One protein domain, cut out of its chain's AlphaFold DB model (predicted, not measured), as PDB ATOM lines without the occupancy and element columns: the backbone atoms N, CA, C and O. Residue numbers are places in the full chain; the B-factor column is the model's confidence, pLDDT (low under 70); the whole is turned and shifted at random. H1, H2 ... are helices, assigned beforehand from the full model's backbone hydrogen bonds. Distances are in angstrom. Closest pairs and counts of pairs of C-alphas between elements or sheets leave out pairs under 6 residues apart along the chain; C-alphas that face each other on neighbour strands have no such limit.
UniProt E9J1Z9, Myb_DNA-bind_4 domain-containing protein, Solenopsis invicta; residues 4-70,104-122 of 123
ATOM      1  N   LYS A   4      11.839  56.993 271.156       80.44
ATOM      2  CA  LYS A   4      11.993  56.346 272.470       80.44
ATOM      3  C   LYS A   4      10.962  56.853 273.488       80.44
ATOM      4  O   LYS A   4      10.321  56.049 274.156       80.44
ATOM      5  N   LYS A   5      10.760  58.177 273.574       82.94
ATOM      6  CA  LYS A   5       9.758  58.781 274.475       82.94
ATOM      7  C   LYS A   5       8.327  58.398 274.082       82.94
ATOM      8  O   LYS A   5       7.516  58.142 274.964       82.94
ATOM      9  N   PHE A   6       8.033  58.309 272.785       83.75
ATOM     10  CA  PHE A   6       6.726  57.870 272.289       83.75
ATOM     11  C   PHE A   6       6.404  56.432 272.720       83.75
ATOM     12  O   PHE A   6       5.368  56.197 273.336       83.75
ATOM     13  N   TRP A   7       7.311  55.480 272.477       85.00
ATOM     14  CA  TRP A   7       7.086  54.078 272.852       85.00
ATOM     15  C   TRP A   7       7.029  53.862 274.365       85.00
ATOM     16  O   TRP A   7       6.261  53.022 274.823       85.00
ATOM     17  N   ASN A   8       7.793  54.630 275.148       87.94
ATOM     18  CA  ASN A   8       7.696  54.594 276.609       87.94
ATOM     19  C   ASN A   8       6.317  55.049 277.098       87.94
ATOM     20  O   ASN A   8       5.732  54.380 277.936       87.94
ATOM     21  N   MET A   9       5.765  56.129 276.541       86.00
ATOM     22  CA  MET A   9       4.422  56.599 276.898       86.00
ATOM     23  C   MET A   9       3.340  55.559 276.572       86.00
ATOM     24  O   MET A   9       2.429  55.353 277.369       86.00
ATOM     25  N   ILE A  10       3.457  54.868 275.434       85.19
ATOM     26  CA  ILE A  10       2.562  53.761 275.065       85.19
ATOM     27  C   ILE A  10       2.675  52.602 276.065       85.19
ATOM     28  O   ILE A  10       1.655  52.113 276.545       85.19
ATOM     29  N   ALA A  11       3.899  52.194 276.407       86.94
ATOM     30  CA  ALA A  11       4.140  51.132 277.380       86.94
ATOM     31  C   ALA A  11       3.575  51.489 278.764       86.94
ATOM     32  O   ALA A  11       2.874  50.681 279.359       86.94
ATOM     33  N   SER A  12       3.777  52.724 279.237       88.19
ATOM     34  CA  SER A  12       3.190  53.210 280.494       88.19
ATOM     35  C   SER A  12       1.659  53.169 280.478       88.19
ATOM     36  O   SER A  12       1.041  52.787 281.467       88.19
ATOM     37  N   HIS A  13       1.034  53.515 279.352       84.81
ATOM     38  CA  HIS A  13      -0.417  53.431 279.193       84.81
ATOM     39  C   HIS A  13      -0.954  51.994 279.184       84.81
ATOM     40  O   HIS A  13      -2.082  51.765 279.619       84.81
ATOM     41  N   LEU A  14      -0.186  51.036 278.661       83.94
ATOM     42  CA  LEU A  14      -0.535  49.613 278.701       83.94
ATOM     43  C   LEU A  14      -0.332  49.037 280.108       83.94
ATOM     44  O   LEU A  14      -1.195  48.308 280.589       83.94
ATOM     45  N   PHE A  15       0.723  49.461 280.806       86.94
ATOM     46  CA  PHE A  15       0.960  49.118 282.208       86.94
ATOM     47  C   PHE A  15      -0.186  49.572 283.119       86.94
ATOM     48  O   PHE A  15      -0.691  48.784 283.910       86.94
ATOM     49  N   GLN A  16      -0.687  50.800 282.939       86.44
ATOM     50  CA  GLN A  16      -1.869  51.303 283.659       86.44
ATOM     51  C   GLN A  16      -3.136  50.463 283.434       86.44
ATOM     52  O   GLN A  16      -4.047  50.506 284.253       86.44
ATOM     53  N   LYS A  17      -3.211  49.719 282.326       83.94
ATOM     54  CA  LYS A  17      -4.324  48.816 282.010       83.94
ATOM     55  C   LYS A  17      -4.095  47.376 282.488       83.94
ATOM     56  O   LYS A  17      -4.927  46.525 282.205       83.94
ATOM     57  N   GLY A  18      -2.989  47.106 283.184       86.31
ATOM     58  CA  GLY A  18      -2.646  45.783 283.714       86.31
ATOM     59  C   GLY A  18      -1.714  44.947 282.831       86.31
ATOM     60  O   GLY A  18      -1.403  43.818 283.193       86.31
ATOM     61  N   TYR A  19      -1.224  45.473 281.702       84.06
ATOM     62  CA  TYR A  19      -0.304  44.741 280.822       84.06
ATOM     63  C   TYR A  19       1.152  45.069 281.152       84.06
ATOM     64  O   TYR A  19       1.605  46.197 280.946       84.06
ATOM     65  N   ASN A  20       1.926  44.076 281.595       86.44
ATOM     66  CA  ASN A  20       3.346  44.260 281.890       86.44
ATOM     67  C   ASN A  20       4.201  44.196 280.609       86.44
ATOM     68  O   ASN A  20       4.825  43.180 280.304       86.44
ATOM     69  N   VAL A  21       4.194  45.279 279.828       85.50
ATOM     70  CA  VAL A  21       4.896  45.368 278.538       85.50
ATOM     71  C   VAL A  21       5.924  46.493 278.511       85.50
ATOM     72  O   VAL A  21       5.717  47.591 279.023       85.50
ATOM     73  N   THR A  22       7.044  46.236 277.844       88.69
ATOM     74  CA  THR A  22       8.120  47.204 277.617       88.69
ATOM     75  C   THR A  22       7.909  47.983 276.318       88.69
ATOM     76  O   THR A  22       7.239  47.540 275.377       88.69
ATOM     77  N   SER A  23       8.551  49.145 276.208       86.12
ATOM     78  CA  SER A  23       8.515  49.962 274.990       86.12
ATOM     79  C   SER A  23       9.109  49.258 273.765       86.12
ATOM     80  O   SER A  23       8.627  49.461 272.650       86.12
ATOM     81  N   SER A  24      10.103  48.383 273.963       87.69
ATOM     82  CA  SER A  24      10.683  47.553 272.900       87.69
ATOM     83  C   SER A  24       9.679  46.526 272.365       87.69
ATOM     84  O   SER A  24       9.498  46.413 271.153       87.69
ATOM     85  N   GLN A  25       8.943  45.847 273.254       86.62
ATOM     86  CA  GLN A  25       7.883  44.911 272.860       86.62
ATOM     87  C   GLN A  25       6.771  45.618 272.076       86.62
ATOM     88  O   GLN A  25       6.358  45.130 271.024       86.62
ATOM     89  N   CYS A  26       6.350  46.809 272.522       85.88
ATOM     90  CA  CYS A  26       5.359  47.624 271.812       85.88
ATOM     91  C   CYS A  26       5.828  47.990 270.396       85.88
ATOM     92  O   CYS A  26       5.077  47.855 269.425       85.88
ATOM     93  N   LYS A  27       7.090  48.418 270.266       85.94
ATOM     94  CA  LYS A  27       7.705  48.753 268.978       85.94
ATOM     95  C   LYS A  27       7.749  47.538 268.050       85.94
ATOM     96  O   LYS A  27       7.329  47.649 266.899       85.94
ATOM     97  N   ASN A  28       8.232  46.396 268.537       88.06
ATOM     98  CA  ASN A  28       8.375  45.177 267.740       88.06
ATOM     99  C   ASN A  28       7.017  44.636 267.289       88.06
ATOM    100  O   ASN A  28       6.846  44.323 266.112       88.06
ATOM    101  N   LYS A  29       6.018  44.613 268.182       86.94
ATOM    102  CA  LYS A  29       4.649  44.213 267.836       86.94
ATOM    103  C   LYS A  29       4.087  45.096 266.724       86.94
ATOM    104  O   LYS A  29       3.598  44.585 265.722       86.94
ATOM    105  N   MET A  30       4.216  46.415 266.861       85.81
ATOM    106  CA  MET A  30       3.736  47.351 265.845       85.81
ATOM    107  C   MET A  30       4.488  47.214 264.513       85.81
ATOM    108  O   MET A  30       3.880  47.331 263.451       85.81
ATOM    109  N   ALA A  31       5.794  46.940 264.544       87.12
ATOM    110  CA  ALA A  31       6.572  46.661 263.339       87.12
ATOM    111  C   ALA A  31       6.076  45.393 262.621       87.12
ATOM    112  O   ALA A  31       5.877  45.426 261.408       87.12
ATOM    113  N   GLY A  32       5.796  44.320 263.368       88.12
ATOM    114  CA  GLY A  32       5.227  43.086 262.823       88.12
ATOM    115  C   GLY A  32       3.863  43.314 262.175       88.12
ATOM    116  O   GLY A  32       3.649  42.922 261.031       88.12
ATOM    117  N   LEU A  33       2.966  44.033 262.855       88.38
ATOM    118  CA  LEU A  33       1.648  44.337 262.300       88.38
ATOM    119  C   LEU A  33       1.732  45.203 261.028       88.38
ATOM    120  O   LEU A  33       1.013  44.949 260.064       88.38
ATOM    121  N   LYS A  34       2.640  46.190 260.990       87.62
ATOM    122  CA  LYS A  34       2.914  46.988 259.780       87.62
ATOM    123  C   LYS A  34       3.408  46.122 258.626       87.62
ATOM    124  O   LYS A  34       3.012  46.352 257.487       87.62
ATOM    125  N   ASN A  35       4.273  45.151 258.909       90.69
ATOM    126  CA  ASN A  35       4.784  44.234 257.899       90.69
ATOM    127  C   ASN A  35       3.661  43.364 257.320       90.69
ATOM    128  O   ASN A  35       3.502  43.295 256.106       90.69
ATOM    129  N   THR A  36       2.825  42.775 258.180       90.44
ATOM    130  CA  THR A  36       1.678  41.970 257.741       90.44
ATOM    131  C   THR A  36       0.685  42.793 256.927       90.44
ATOM    132  O   THR A  36       0.272  42.340 255.866       90.44
ATOM    133  N   TYR A  37       0.360  44.017 257.360       90.56
ATOM    134  CA  TYR A  37      -0.501  44.925 256.596       90.56
ATOM    135  C   TYR A  37       0.034  45.162 255.180       90.56
ATOM    136  O   TYR A  37      -0.695  44.979 254.208       90.56
ATOM    137  N   LYS A  38       1.323  45.510 255.056       90.06
ATOM    138  CA  LYS A  38       1.966  45.725 253.753       90.06
ATOM    139  C   LYS A  38       1.914  44.478 252.880       90.06
ATOM    140  O   LYS A  38       1.557  44.589 251.717       90.06
ATOM    141  N   ASN A  39       2.213  43.309 253.444       91.94
ATOM    142  CA  ASN A  39       2.191  42.048 252.703       91.94
ATOM    143  C   ASN A  39       0.786  41.692 252.208       91.94
ATOM    144  O   ASN A  39       0.634  41.257 251.074       91.94
ATOM    145  N   VAL A  40      -0.244  41.876 253.042       91.31
ATOM    146  CA  VAL A  40      -1.640  41.627 252.646       91.31
ATOM    147  C   VAL A  40      -2.080  42.630 251.577       91.31
ATOM    148  O   VAL A  40      -2.678  42.234 250.583       91.31
ATOM    149  N   LYS A  41      -1.737  43.914 251.735       90.75
ATOM    150  CA  LYS A  41      -2.075  44.964 250.765       90.75
ATOM    151  C   LYS A  41      -1.390  44.747 249.415       90.75
ATOM    152  O   LYS A  41      -2.049  44.842 248.388       90.75
ATOM    153  N   ASP A  42      -0.102  44.408 249.423       90.88
ATOM    154  CA  ASP A  42       0.656  44.064 248.216       90.88
ATOM    155  C   ASP A  42       0.075  42.822 247.527       90.88
ATOM    156  O   ASP A  42      -0.199  42.860 246.328       90.88
ATOM    157  N   HIS A  43      -0.206  41.757 248.285       93.19
ATOM    158  CA  HIS A  43      -0.815  40.538 247.750       93.19
ATOM    159  C   HIS A  43      -2.164  40.809 247.071       93.19
ATOM    160  O   HIS A  43      -2.368  40.353 245.949       93.19
ATOM    161  N   ASN A  44      -3.033  41.594 247.713       91.50
ATOM    162  CA  ASN A  44      -4.368  41.918 247.203       91.50
ATOM    163  C   ASN A  44      -4.350  42.922 246.039       91.50
ATOM    164  O   ASN A  44      -5.342  43.045 245.331       91.50
ATOM    165  N   SER A  45      -3.251  43.658 245.848       89.06
ATOM    166  CA  SER A  45      -3.093  44.593 244.724       89.06
ATOM    167  C   SER A  45      -2.670  43.916 243.415       89.06
ATOM    168  O   SER A  45      -2.749  44.524 242.349       89.06
ATOM    169  N   LYS A  46      -2.215  42.658 243.481       92.56
ATOM    170  CA  LYS A  46      -1.736  41.891 242.328       92.56
ATOM    171  C   LYS A  46      -2.891  41.149 241.657       92.56
ATOM    172  O   LYS A  46      -3.578  40.355 242.291       92.56
ATOM    173  N   SER A  47      -3.071  41.390 240.359       88.38
ATOM    174  CA  SER A  47      -4.085  40.709 239.546       88.38
ATOM    175  C   SER A  47      -3.808  39.205 239.469       88.38
ATOM    176  O   SER A  47      -2.669  38.801 239.245       88.38
ATOM    177  N   GLY A  48      -4.851  38.385 239.625       90.38
ATOM    178  CA  GLY A  48      -4.760  36.920 239.587       90.38
ATOM    179  C   GLY A  48      -4.466  36.245 240.931       90.38
ATOM    180  O   GLY A  48      -4.457  35.020 240.982       90.38
ATOM    181  N   ASN A  49      -4.261  37.010 242.009       90.00
ATOM    182  CA  ASN A  49      -4.222  36.458 243.363       90.00
ATOM    183  C   ASN A  49      -5.628  36.342 243.955       90.00
ATOM    184  O   ASN A  49      -6.477  37.209 243.736       90.00
ATOM    185  N   ASP A  50      -5.822  35.332 244.798       90.12
ATOM    186  CA  ASP A  50      -6.984  35.270 245.675       90.12
ATOM    187  C   ASP A  50      -6.928  36.385 246.727       90.12
ATOM    188  O   ASP A  50      -5.868  36.749 247.246       90.12
ATOM    189  N   HIS A  51      -8.092  36.924 247.085       87.31
ATOM    190  CA  HIS A  51      -8.171  37.961 248.103       87.31
ATOM    191  C   HIS A  51      -7.800  37.409 249.482       87.31
ATOM    192  O   HIS A  51      -8.495  36.571 250.058       87.31
ATOM    193  N   LYS A  52      -6.729  37.951 250.064       89.75
ATOM    194  CA  LYS A  52      -6.303  37.622 251.419       89.75
ATOM    195  C   LYS A  52      -6.970  38.545 252.427       89.75
ATOM    196  O   LYS A  52      -6.748  39.756 252.430       89.75
ATOM    197  N   THR A  53      -7.730  37.961 253.345       88.00
ATOM    198  CA  THR A  53      -8.309  38.674 254.485       88.00
ATOM    199  C   THR A  53      -7.407  38.561 255.707       88.00
ATOM    200  O   THR A  53      -6.855  37.499 255.998       88.00
ATOM    201  N   TRP A  54      -7.282  39.641 256.472       89.44
ATOM    202  CA  TRP A  54      -6.622  39.625 257.772       89.44
ATOM    203  C   TRP A  54      -7.479  40.396 258.766       89.44
ATOM    204  O   TRP A  54      -7.893  41.509 258.481       89.44
ATOM    205  N   ARG A  55      -7.734  39.822 259.946       85.31
ATOM    206  CA  ARG A  55      -8.675  40.381 260.935       85.31
ATOM    207  C   ARG A  55      -8.365  41.806 261.407       85.31
ATOM    208  O   ARG A  55      -9.235  42.469 261.952       85.31
ATOM    209  N   TYR A  56      -7.123  42.259 261.239       83.69
ATOM    210  CA  TYR A  56      -6.706  43.622 261.570       83.69
ATOM    211  C   TYR A  56      -6.513  44.497 260.325       83.69
ATOM    212  O   TYR A  56      -6.018  45.613 260.449       83.69
ATOM    213  N   PHE A  57      -6.845  44.000 259.129       86.75
ATOM    214  CA  PHE A  57      -6.616  44.703 257.873       86.75
ATOM    215  C   PHE A  57      -7.403  46.003 257.816       86.75
ATOM    216  O   PHE A  57      -6.782  47.029 257.589       86.75
ATOM    217  N   ASP A  58      -8.703  45.983 258.110       84.25
ATOM    218  CA  ASP A  58      -9.553  47.175 258.006       84.25
ATOM    219  C   ASP A  58      -9.133  48.257 259.004       84.25
ATOM    220  O   ASP A  58      -8.948  49.411 258.632       84.25
ATOM    221  N   VAL A  59      -8.863  47.866 260.256       82.81
ATOM    222  CA  VAL A  59      -8.341  48.776 261.289       82.81
ATOM    223  C   VAL A  59      -6.992  49.361 260.863       82.81
ATOM    224  O   VAL A  59      -6.730  50.543 261.064       82.81
ATOM    225  N   MET A  60      -6.115  48.552 260.263       84.06
ATOM    226  CA  MET A  60      -4.827  49.034 259.769       84.06
ATOM    227  C   MET A  60      -4.960  49.902 258.521       84.06
ATOM    228  O   MET A  60      -4.240  50.892 258.413       84.06
ATOM    229  N   ASP A  61      -5.859  49.576 257.597       85.06
ATOM    230  CA  ASP A  61      -6.089  50.368 256.397       85.06
ATOM    231  C   ASP A  61      -6.697  51.717 256.767       85.06
ATOM    232  O   ASP A  61      -6.168  52.734 256.342       85.06
ATOM    233  N   GLU A  62      -7.672  51.775 257.676       81.44
ATOM    234  CA  GLU A  62      -8.194  53.043 258.191       81.44
ATOM    235  C   GLU A  62      -7.063  53.918 258.756       81.44
ATOM    236  O   GLU A  62      -6.999  55.115 258.483       81.44
ATOM    237  N   ILE A  63      -6.109  53.320 259.475       75.19
ATOM    238  CA  ILE A  63      -4.980  54.037 260.082       75.19
ATOM    239  C   ILE A  63      -3.937  54.485 259.046       75.19
ATOM    240  O   ILE A  63      -3.417  55.598 259.149       75.19
ATOM    241  N   PHE A  64      -3.579  53.632 258.083       74.88
ATOM    242  CA  PHE A  64      -2.494  53.902 257.130       74.88
ATOM    243  C   PHE A  64      -2.951  54.603 255.852       74.88
ATOM    244  O   PHE A  64      -2.142  55.283 255.223       74.88
ATOM    245  N   ASN A  65      -4.217  54.460 255.477       71.62
ATOM    246  CA  ASN A  65      -4.790  55.013 254.255       71.62
ATOM    247  C   ASN A  65      -5.308  56.450 254.467       71.62
ATOM    248  O   ASN A  65      -5.324  57.239 253.530       71.62
ATOM    249  N   THR A  66      -5.665  56.849 255.700       62.22
ATOM    250  CA  THR A  66      -6.269  58.176 255.950       62.22
ATOM    251  C   THR A  66      -5.295  59.336 256.194       62.22
ATOM    252  O   THR A  66      -5.756  60.479 256.181       62.22
ATOM    253  N   LYS A  67      -3.979  59.132 256.406       56.66
ATOM    254  CA  LYS A  67      -2.981  60.234 256.467       56.66
ATOM    255  C   LYS A  67      -1.515  59.757 256.442       56.66
ATOM    256  O   LYS A  67      -1.172  58.828 257.172       56.66
ATOM    257  N   PRO A  68      -0.602  60.458 255.732       48.75
ATOM    258  CA  PRO A  68       0.830  60.161 255.766       48.75
ATOM    259  C   PRO A  68       1.390  60.382 257.177       48.75
ATOM    260  O   PRO A  68       1.385  61.486 257.725       48.75
ATOM    261  N   TRP A  69       1.857  59.292 257.785       53.06
ATOM    262  CA  TRP A  69       2.181  59.219 259.212       53.06
ATOM    263  C   TRP A  69       3.483  59.937 259.610       53.06
ATOM    264  O   TRP A  69       3.738  60.139 260.794       53.06
ATOM    265  N   ILE A  70       4.308  60.361 258.653       45.09
ATOM    266  CA  ILE A  70       5.509  61.166 258.893       45.09
ATOM    267  C   ILE A  70       5.710  62.040 257.656       45.09
ATOM    268  O   ILE A  70       6.378  61.635 256.712       45.09
ATOM    269  N   SER A 104      -0.565  64.941 268.773       46.06
ATOM    270  CA  SER A 104       0.227  64.002 269.587       46.06
ATOM    271  C   SER A 104      -0.649  62.987 270.324       46.06
ATOM    272  O   SER A 104      -0.337  61.802 270.331       46.06
ATOM    273  N   THR A 105      -1.775  63.424 270.886       47.25
ATOM    274  CA  THR A 105      -2.702  62.583 271.656       47.25
ATOM    275  C   THR A 105      -3.502  61.614 270.791       47.25
ATOM    276  O   THR A 105      -3.746  60.496 271.238       47.25
ATOM    277  N   LEU A 106      -3.872  61.993 269.559       48.94
ATOM    278  CA  LEU A 106      -4.536  61.077 268.620       48.94
ATOM    279  C   LEU A 106      -3.635  59.868 268.329       48.94
ATOM    280  O   LEU A 106      -4.023  58.738 268.601       48.94
ATOM    281  N   ASN A 107      -2.393  60.105 267.894       60.50
ATOM    282  CA  ASN A 107      -1.429  59.042 267.583       60.50
ATOM    283  C   ASN A 107      -1.200  58.079 268.756       60.50
ATOM    284  O   ASN A 107      -1.090  56.878 268.552       60.50
ATOM    285  N   VAL A 108      -1.172  58.580 269.991       62.53
ATOM    286  CA  VAL A 108      -0.991  57.727 271.174       62.53
ATOM    287  C   VAL A 108      -2.210  56.848 271.417       62.53
ATOM    288  O   VAL A 108      -2.056  55.643 271.588       62.53
ATOM    289  N   LYS A 109      -3.421  57.417 271.355       64.69
ATOM    290  CA  LYS A 109      -4.669  56.663 271.539       64.69
ATOM    291  C   LYS A 109      -4.853  55.580 270.474       64.69
ATOM    292  O   LYS A 109      -5.285  54.486 270.817       64.69
ATOM    293  N   TYR A 110      -4.476  55.840 269.221       67.56
ATOM    294  CA  TYR A 110      -4.576  54.852 268.137       67.56
ATOM    295  C   TYR A 110      -3.586  53.701 268.296       67.56
ATOM    296  O   TYR A 110      -3.979  52.541 268.227       67.56
ATOM    297  N   TYR A 111      -2.312  53.999 268.571       68.94
ATOM    298  CA  TYR A 111      -1.308  52.957 268.802       68.94
ATOM    299  C   TYR A 111      -1.629  52.158 270.068       68.94
ATOM    300  O   TYR A 111      -1.411  50.951 270.095       68.94
ATOM    301  N   GLN A 112      -2.201  52.807 271.084       67.31
ATOM    302  CA  GLN A 112      -2.700  52.143 272.279       67.31
ATOM    303  C   GLN A 112      -3.906  51.248 271.976       67.31
ATOM    304  O   GLN A 112      -3.918  50.130 272.465       67.31
ATOM    305  N   LEU A 113      -4.892  51.684 271.182       65.38
ATOM    306  CA  LEU A 113      -6.053  50.863 270.806       65.38
ATOM    307  C   LEU A 113      -5.641  49.632 269.993       65.38
ATOM    308  O   LEU A 113      -6.049  48.528 270.334       65.38
ATOM    309  N   VAL A 114      -4.777  49.800 268.986       71.81
ATOM    310  CA  VAL A 114      -4.286  48.682 268.163       71.81
ATOM    311  C   VAL A 114      -3.450  47.714 268.992       71.81
ATOM    312  O   VAL A 114      -3.636  46.505 268.894       71.81
ATOM    313  N   LEU A 115      -2.539  48.216 269.832       72.00
ATOM    314  CA  LEU A 115      -1.734  47.337 270.678       72.00
ATOM    315  C   LEU A 115      -2.580  46.663 271.753       72.00
ATOM    316  O   LEU A 115      -2.357  45.491 272.004       72.00
ATOM    317  N   LEU A 116      -3.560  47.345 272.346       70.12
ATOM    318  CA  LEU A 116      -4.469  46.729 273.308       70.12
ATOM    319  C   LEU A 116      -5.272  45.611 272.641       70.12
ATOM    320  O   LEU A 116      -5.255  44.497 273.142       70.12
ATOM    321  N   TYR A 117      -5.883  45.875 271.486       69.19
ATOM    322  CA  TYR A 117      -6.655  44.882 270.740       69.19
ATOM    323  C   TYR A 117      -5.775  43.678 270.357       69.19
ATOM    324  O   TYR A 117      -6.088  42.546 270.695       69.19
ATOM    325  N   CYS A 118      -4.582  43.909 269.800       67.75
ATOM    326  CA  CYS A 118      -3.678  42.831 269.390       67.75
ATOM    327  C   CYS A 118      -2.886  42.137 270.523       67.75
ATOM    328  O   CYS A 118      -2.210  41.140 270.240       67.75
ATOM    329  N   ILE A 119      -2.846  42.695 271.739       68.19
ATOM    330  CA  ILE A 119      -2.209  42.085 272.925       68.19
ATOM    331  C   ILE A 119      -3.253  41.339 273.769       68.19
ATOM    332  O   ILE A 119      -2.921  40.280 274.284       68.19
ATOM    333  N   CYS A 120      -4.500  41.825 273.847       58.12
ATOM    334  CA  CYS A 120      -5.608  41.127 274.519       58.12
ATOM    335  C   CYS A 120      -5.966  39.797 273.858       58.12
ATOM    336  O   CYS A 120      -6.403  38.890 274.540       58.12
ATOM    337  N   ASP A 121      -5.770  39.659 272.545       55.56
ATOM    338  CA  ASP A 121      -6.024  38.387 271.856       55.56
ATOM    339  C   ASP A 121      -4.881  37.359 272.007       55.56
ATOM    340  O   ASP A 121      -4.897  36.326 271.342       55.56
ATOM    341  N   TYR A 122      -3.837  37.657 272.794       50.72
ATOM    342  CA  TYR A 122      -2.647  36.802 272.944       50.72
ATOM    343  C   TYR A 122      -2.308  36.452 274.410       50.72
ATOM    344  O   TYR A 122      -1.286  35.809 274.642       50.72
TER     345      TYR A 122
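AT A GLANCE: This is residues 4 to 70 and 104 to 122 of the 123 residues of the protein "Myb_DNA-bind_4 domain-containing protein" of Solenopsis invicta (UniProt E9J1Z9). One long helix, H2, makes most of the length, and three shorter helices are set crosswise along one side of it: H1 at its first end, then H4, then H3 farther along. H1 also packs on H4, H3 and H4 run nearly antiparallel with few contacts between them, and the turn of residues 45 to 50, from the last residue of H2 onward, sticks out free. The printed part has 86 residues, with four named helices in the order H1, H2, H3, H4 and no named strand, and its class is all helix. It is only just compact, close to loose, with a radius of gyration of the C-alphas of 14.2 A, and it is elongated, spanning 46 by 28 by 17 A.

HOW THE PARTS SIT: H2, residues 23 to 45, is the hub and touches the three other helices. H1, residues 4 to 15, touches residues 23 to 27 of H2 alone; the closest C-alphas are those of Trp 7 and Ser 23, 4.9 A apart, and the lines are about perpendicular at 82 degrees. H4, residues 104 to 120, only just touches H2, with 3 pairs of C-alphas within 8 A; the closest are those of Cys 26 and Leu 115, 7.2 A apart, at 84 degrees, about perpendicular. H3, residues 57 to 65, touches residues 37 to 40 of H2 alone; the closest C-alphas are those of Tyr 37 and Phe 57, 6.3 A apart, at 86 degrees, about perpendicular. H1 and H4 touch and run the same way at a steep tilt of 50 degrees, with the C-alphas of Ile 10 and Gln 112 closest at 6.2 A. The helix packing is mostly crossed, with 0 of these 4 touching pairs at a shallow tilt. H3 and H4 are close but not clearly touching, with the C-alphas of Val 59 and Val 114 closest at 8.0 A; they run opposite ways at a shallow tilt of 18 degrees. H1 and H3 are apart. In H1, H2, H3 and H4 every O i to N i+4 pair is within hydrogen-bond range.

IN THESE COORDINATES: H2 runs 32.9 A, from C-alpha 23 at (8.515, 49.962, 274.990) to C-alpha 45 at (-3.093, 44.593, 244.724). H4 measures 24.1 A and ends with C-alpha 120 at (-5.608, 41.127, 274.519). H1 measures 16.4 A and H3 11.1 A.

THE WHOLE: The C-alphas of Gln 16 and Gly 48 are the two farthest apart, at 46.4 A. Residues 71 to 103 are not printed, and C-alphas 70 and 104 are 12.3 A apart across this cut. The link from H2 to H3 is long, with 11 residues. The mean pLDDT of the printed part is 79.3; residues 66 to 70, 104 to 113 and 117 to 122 are under 70.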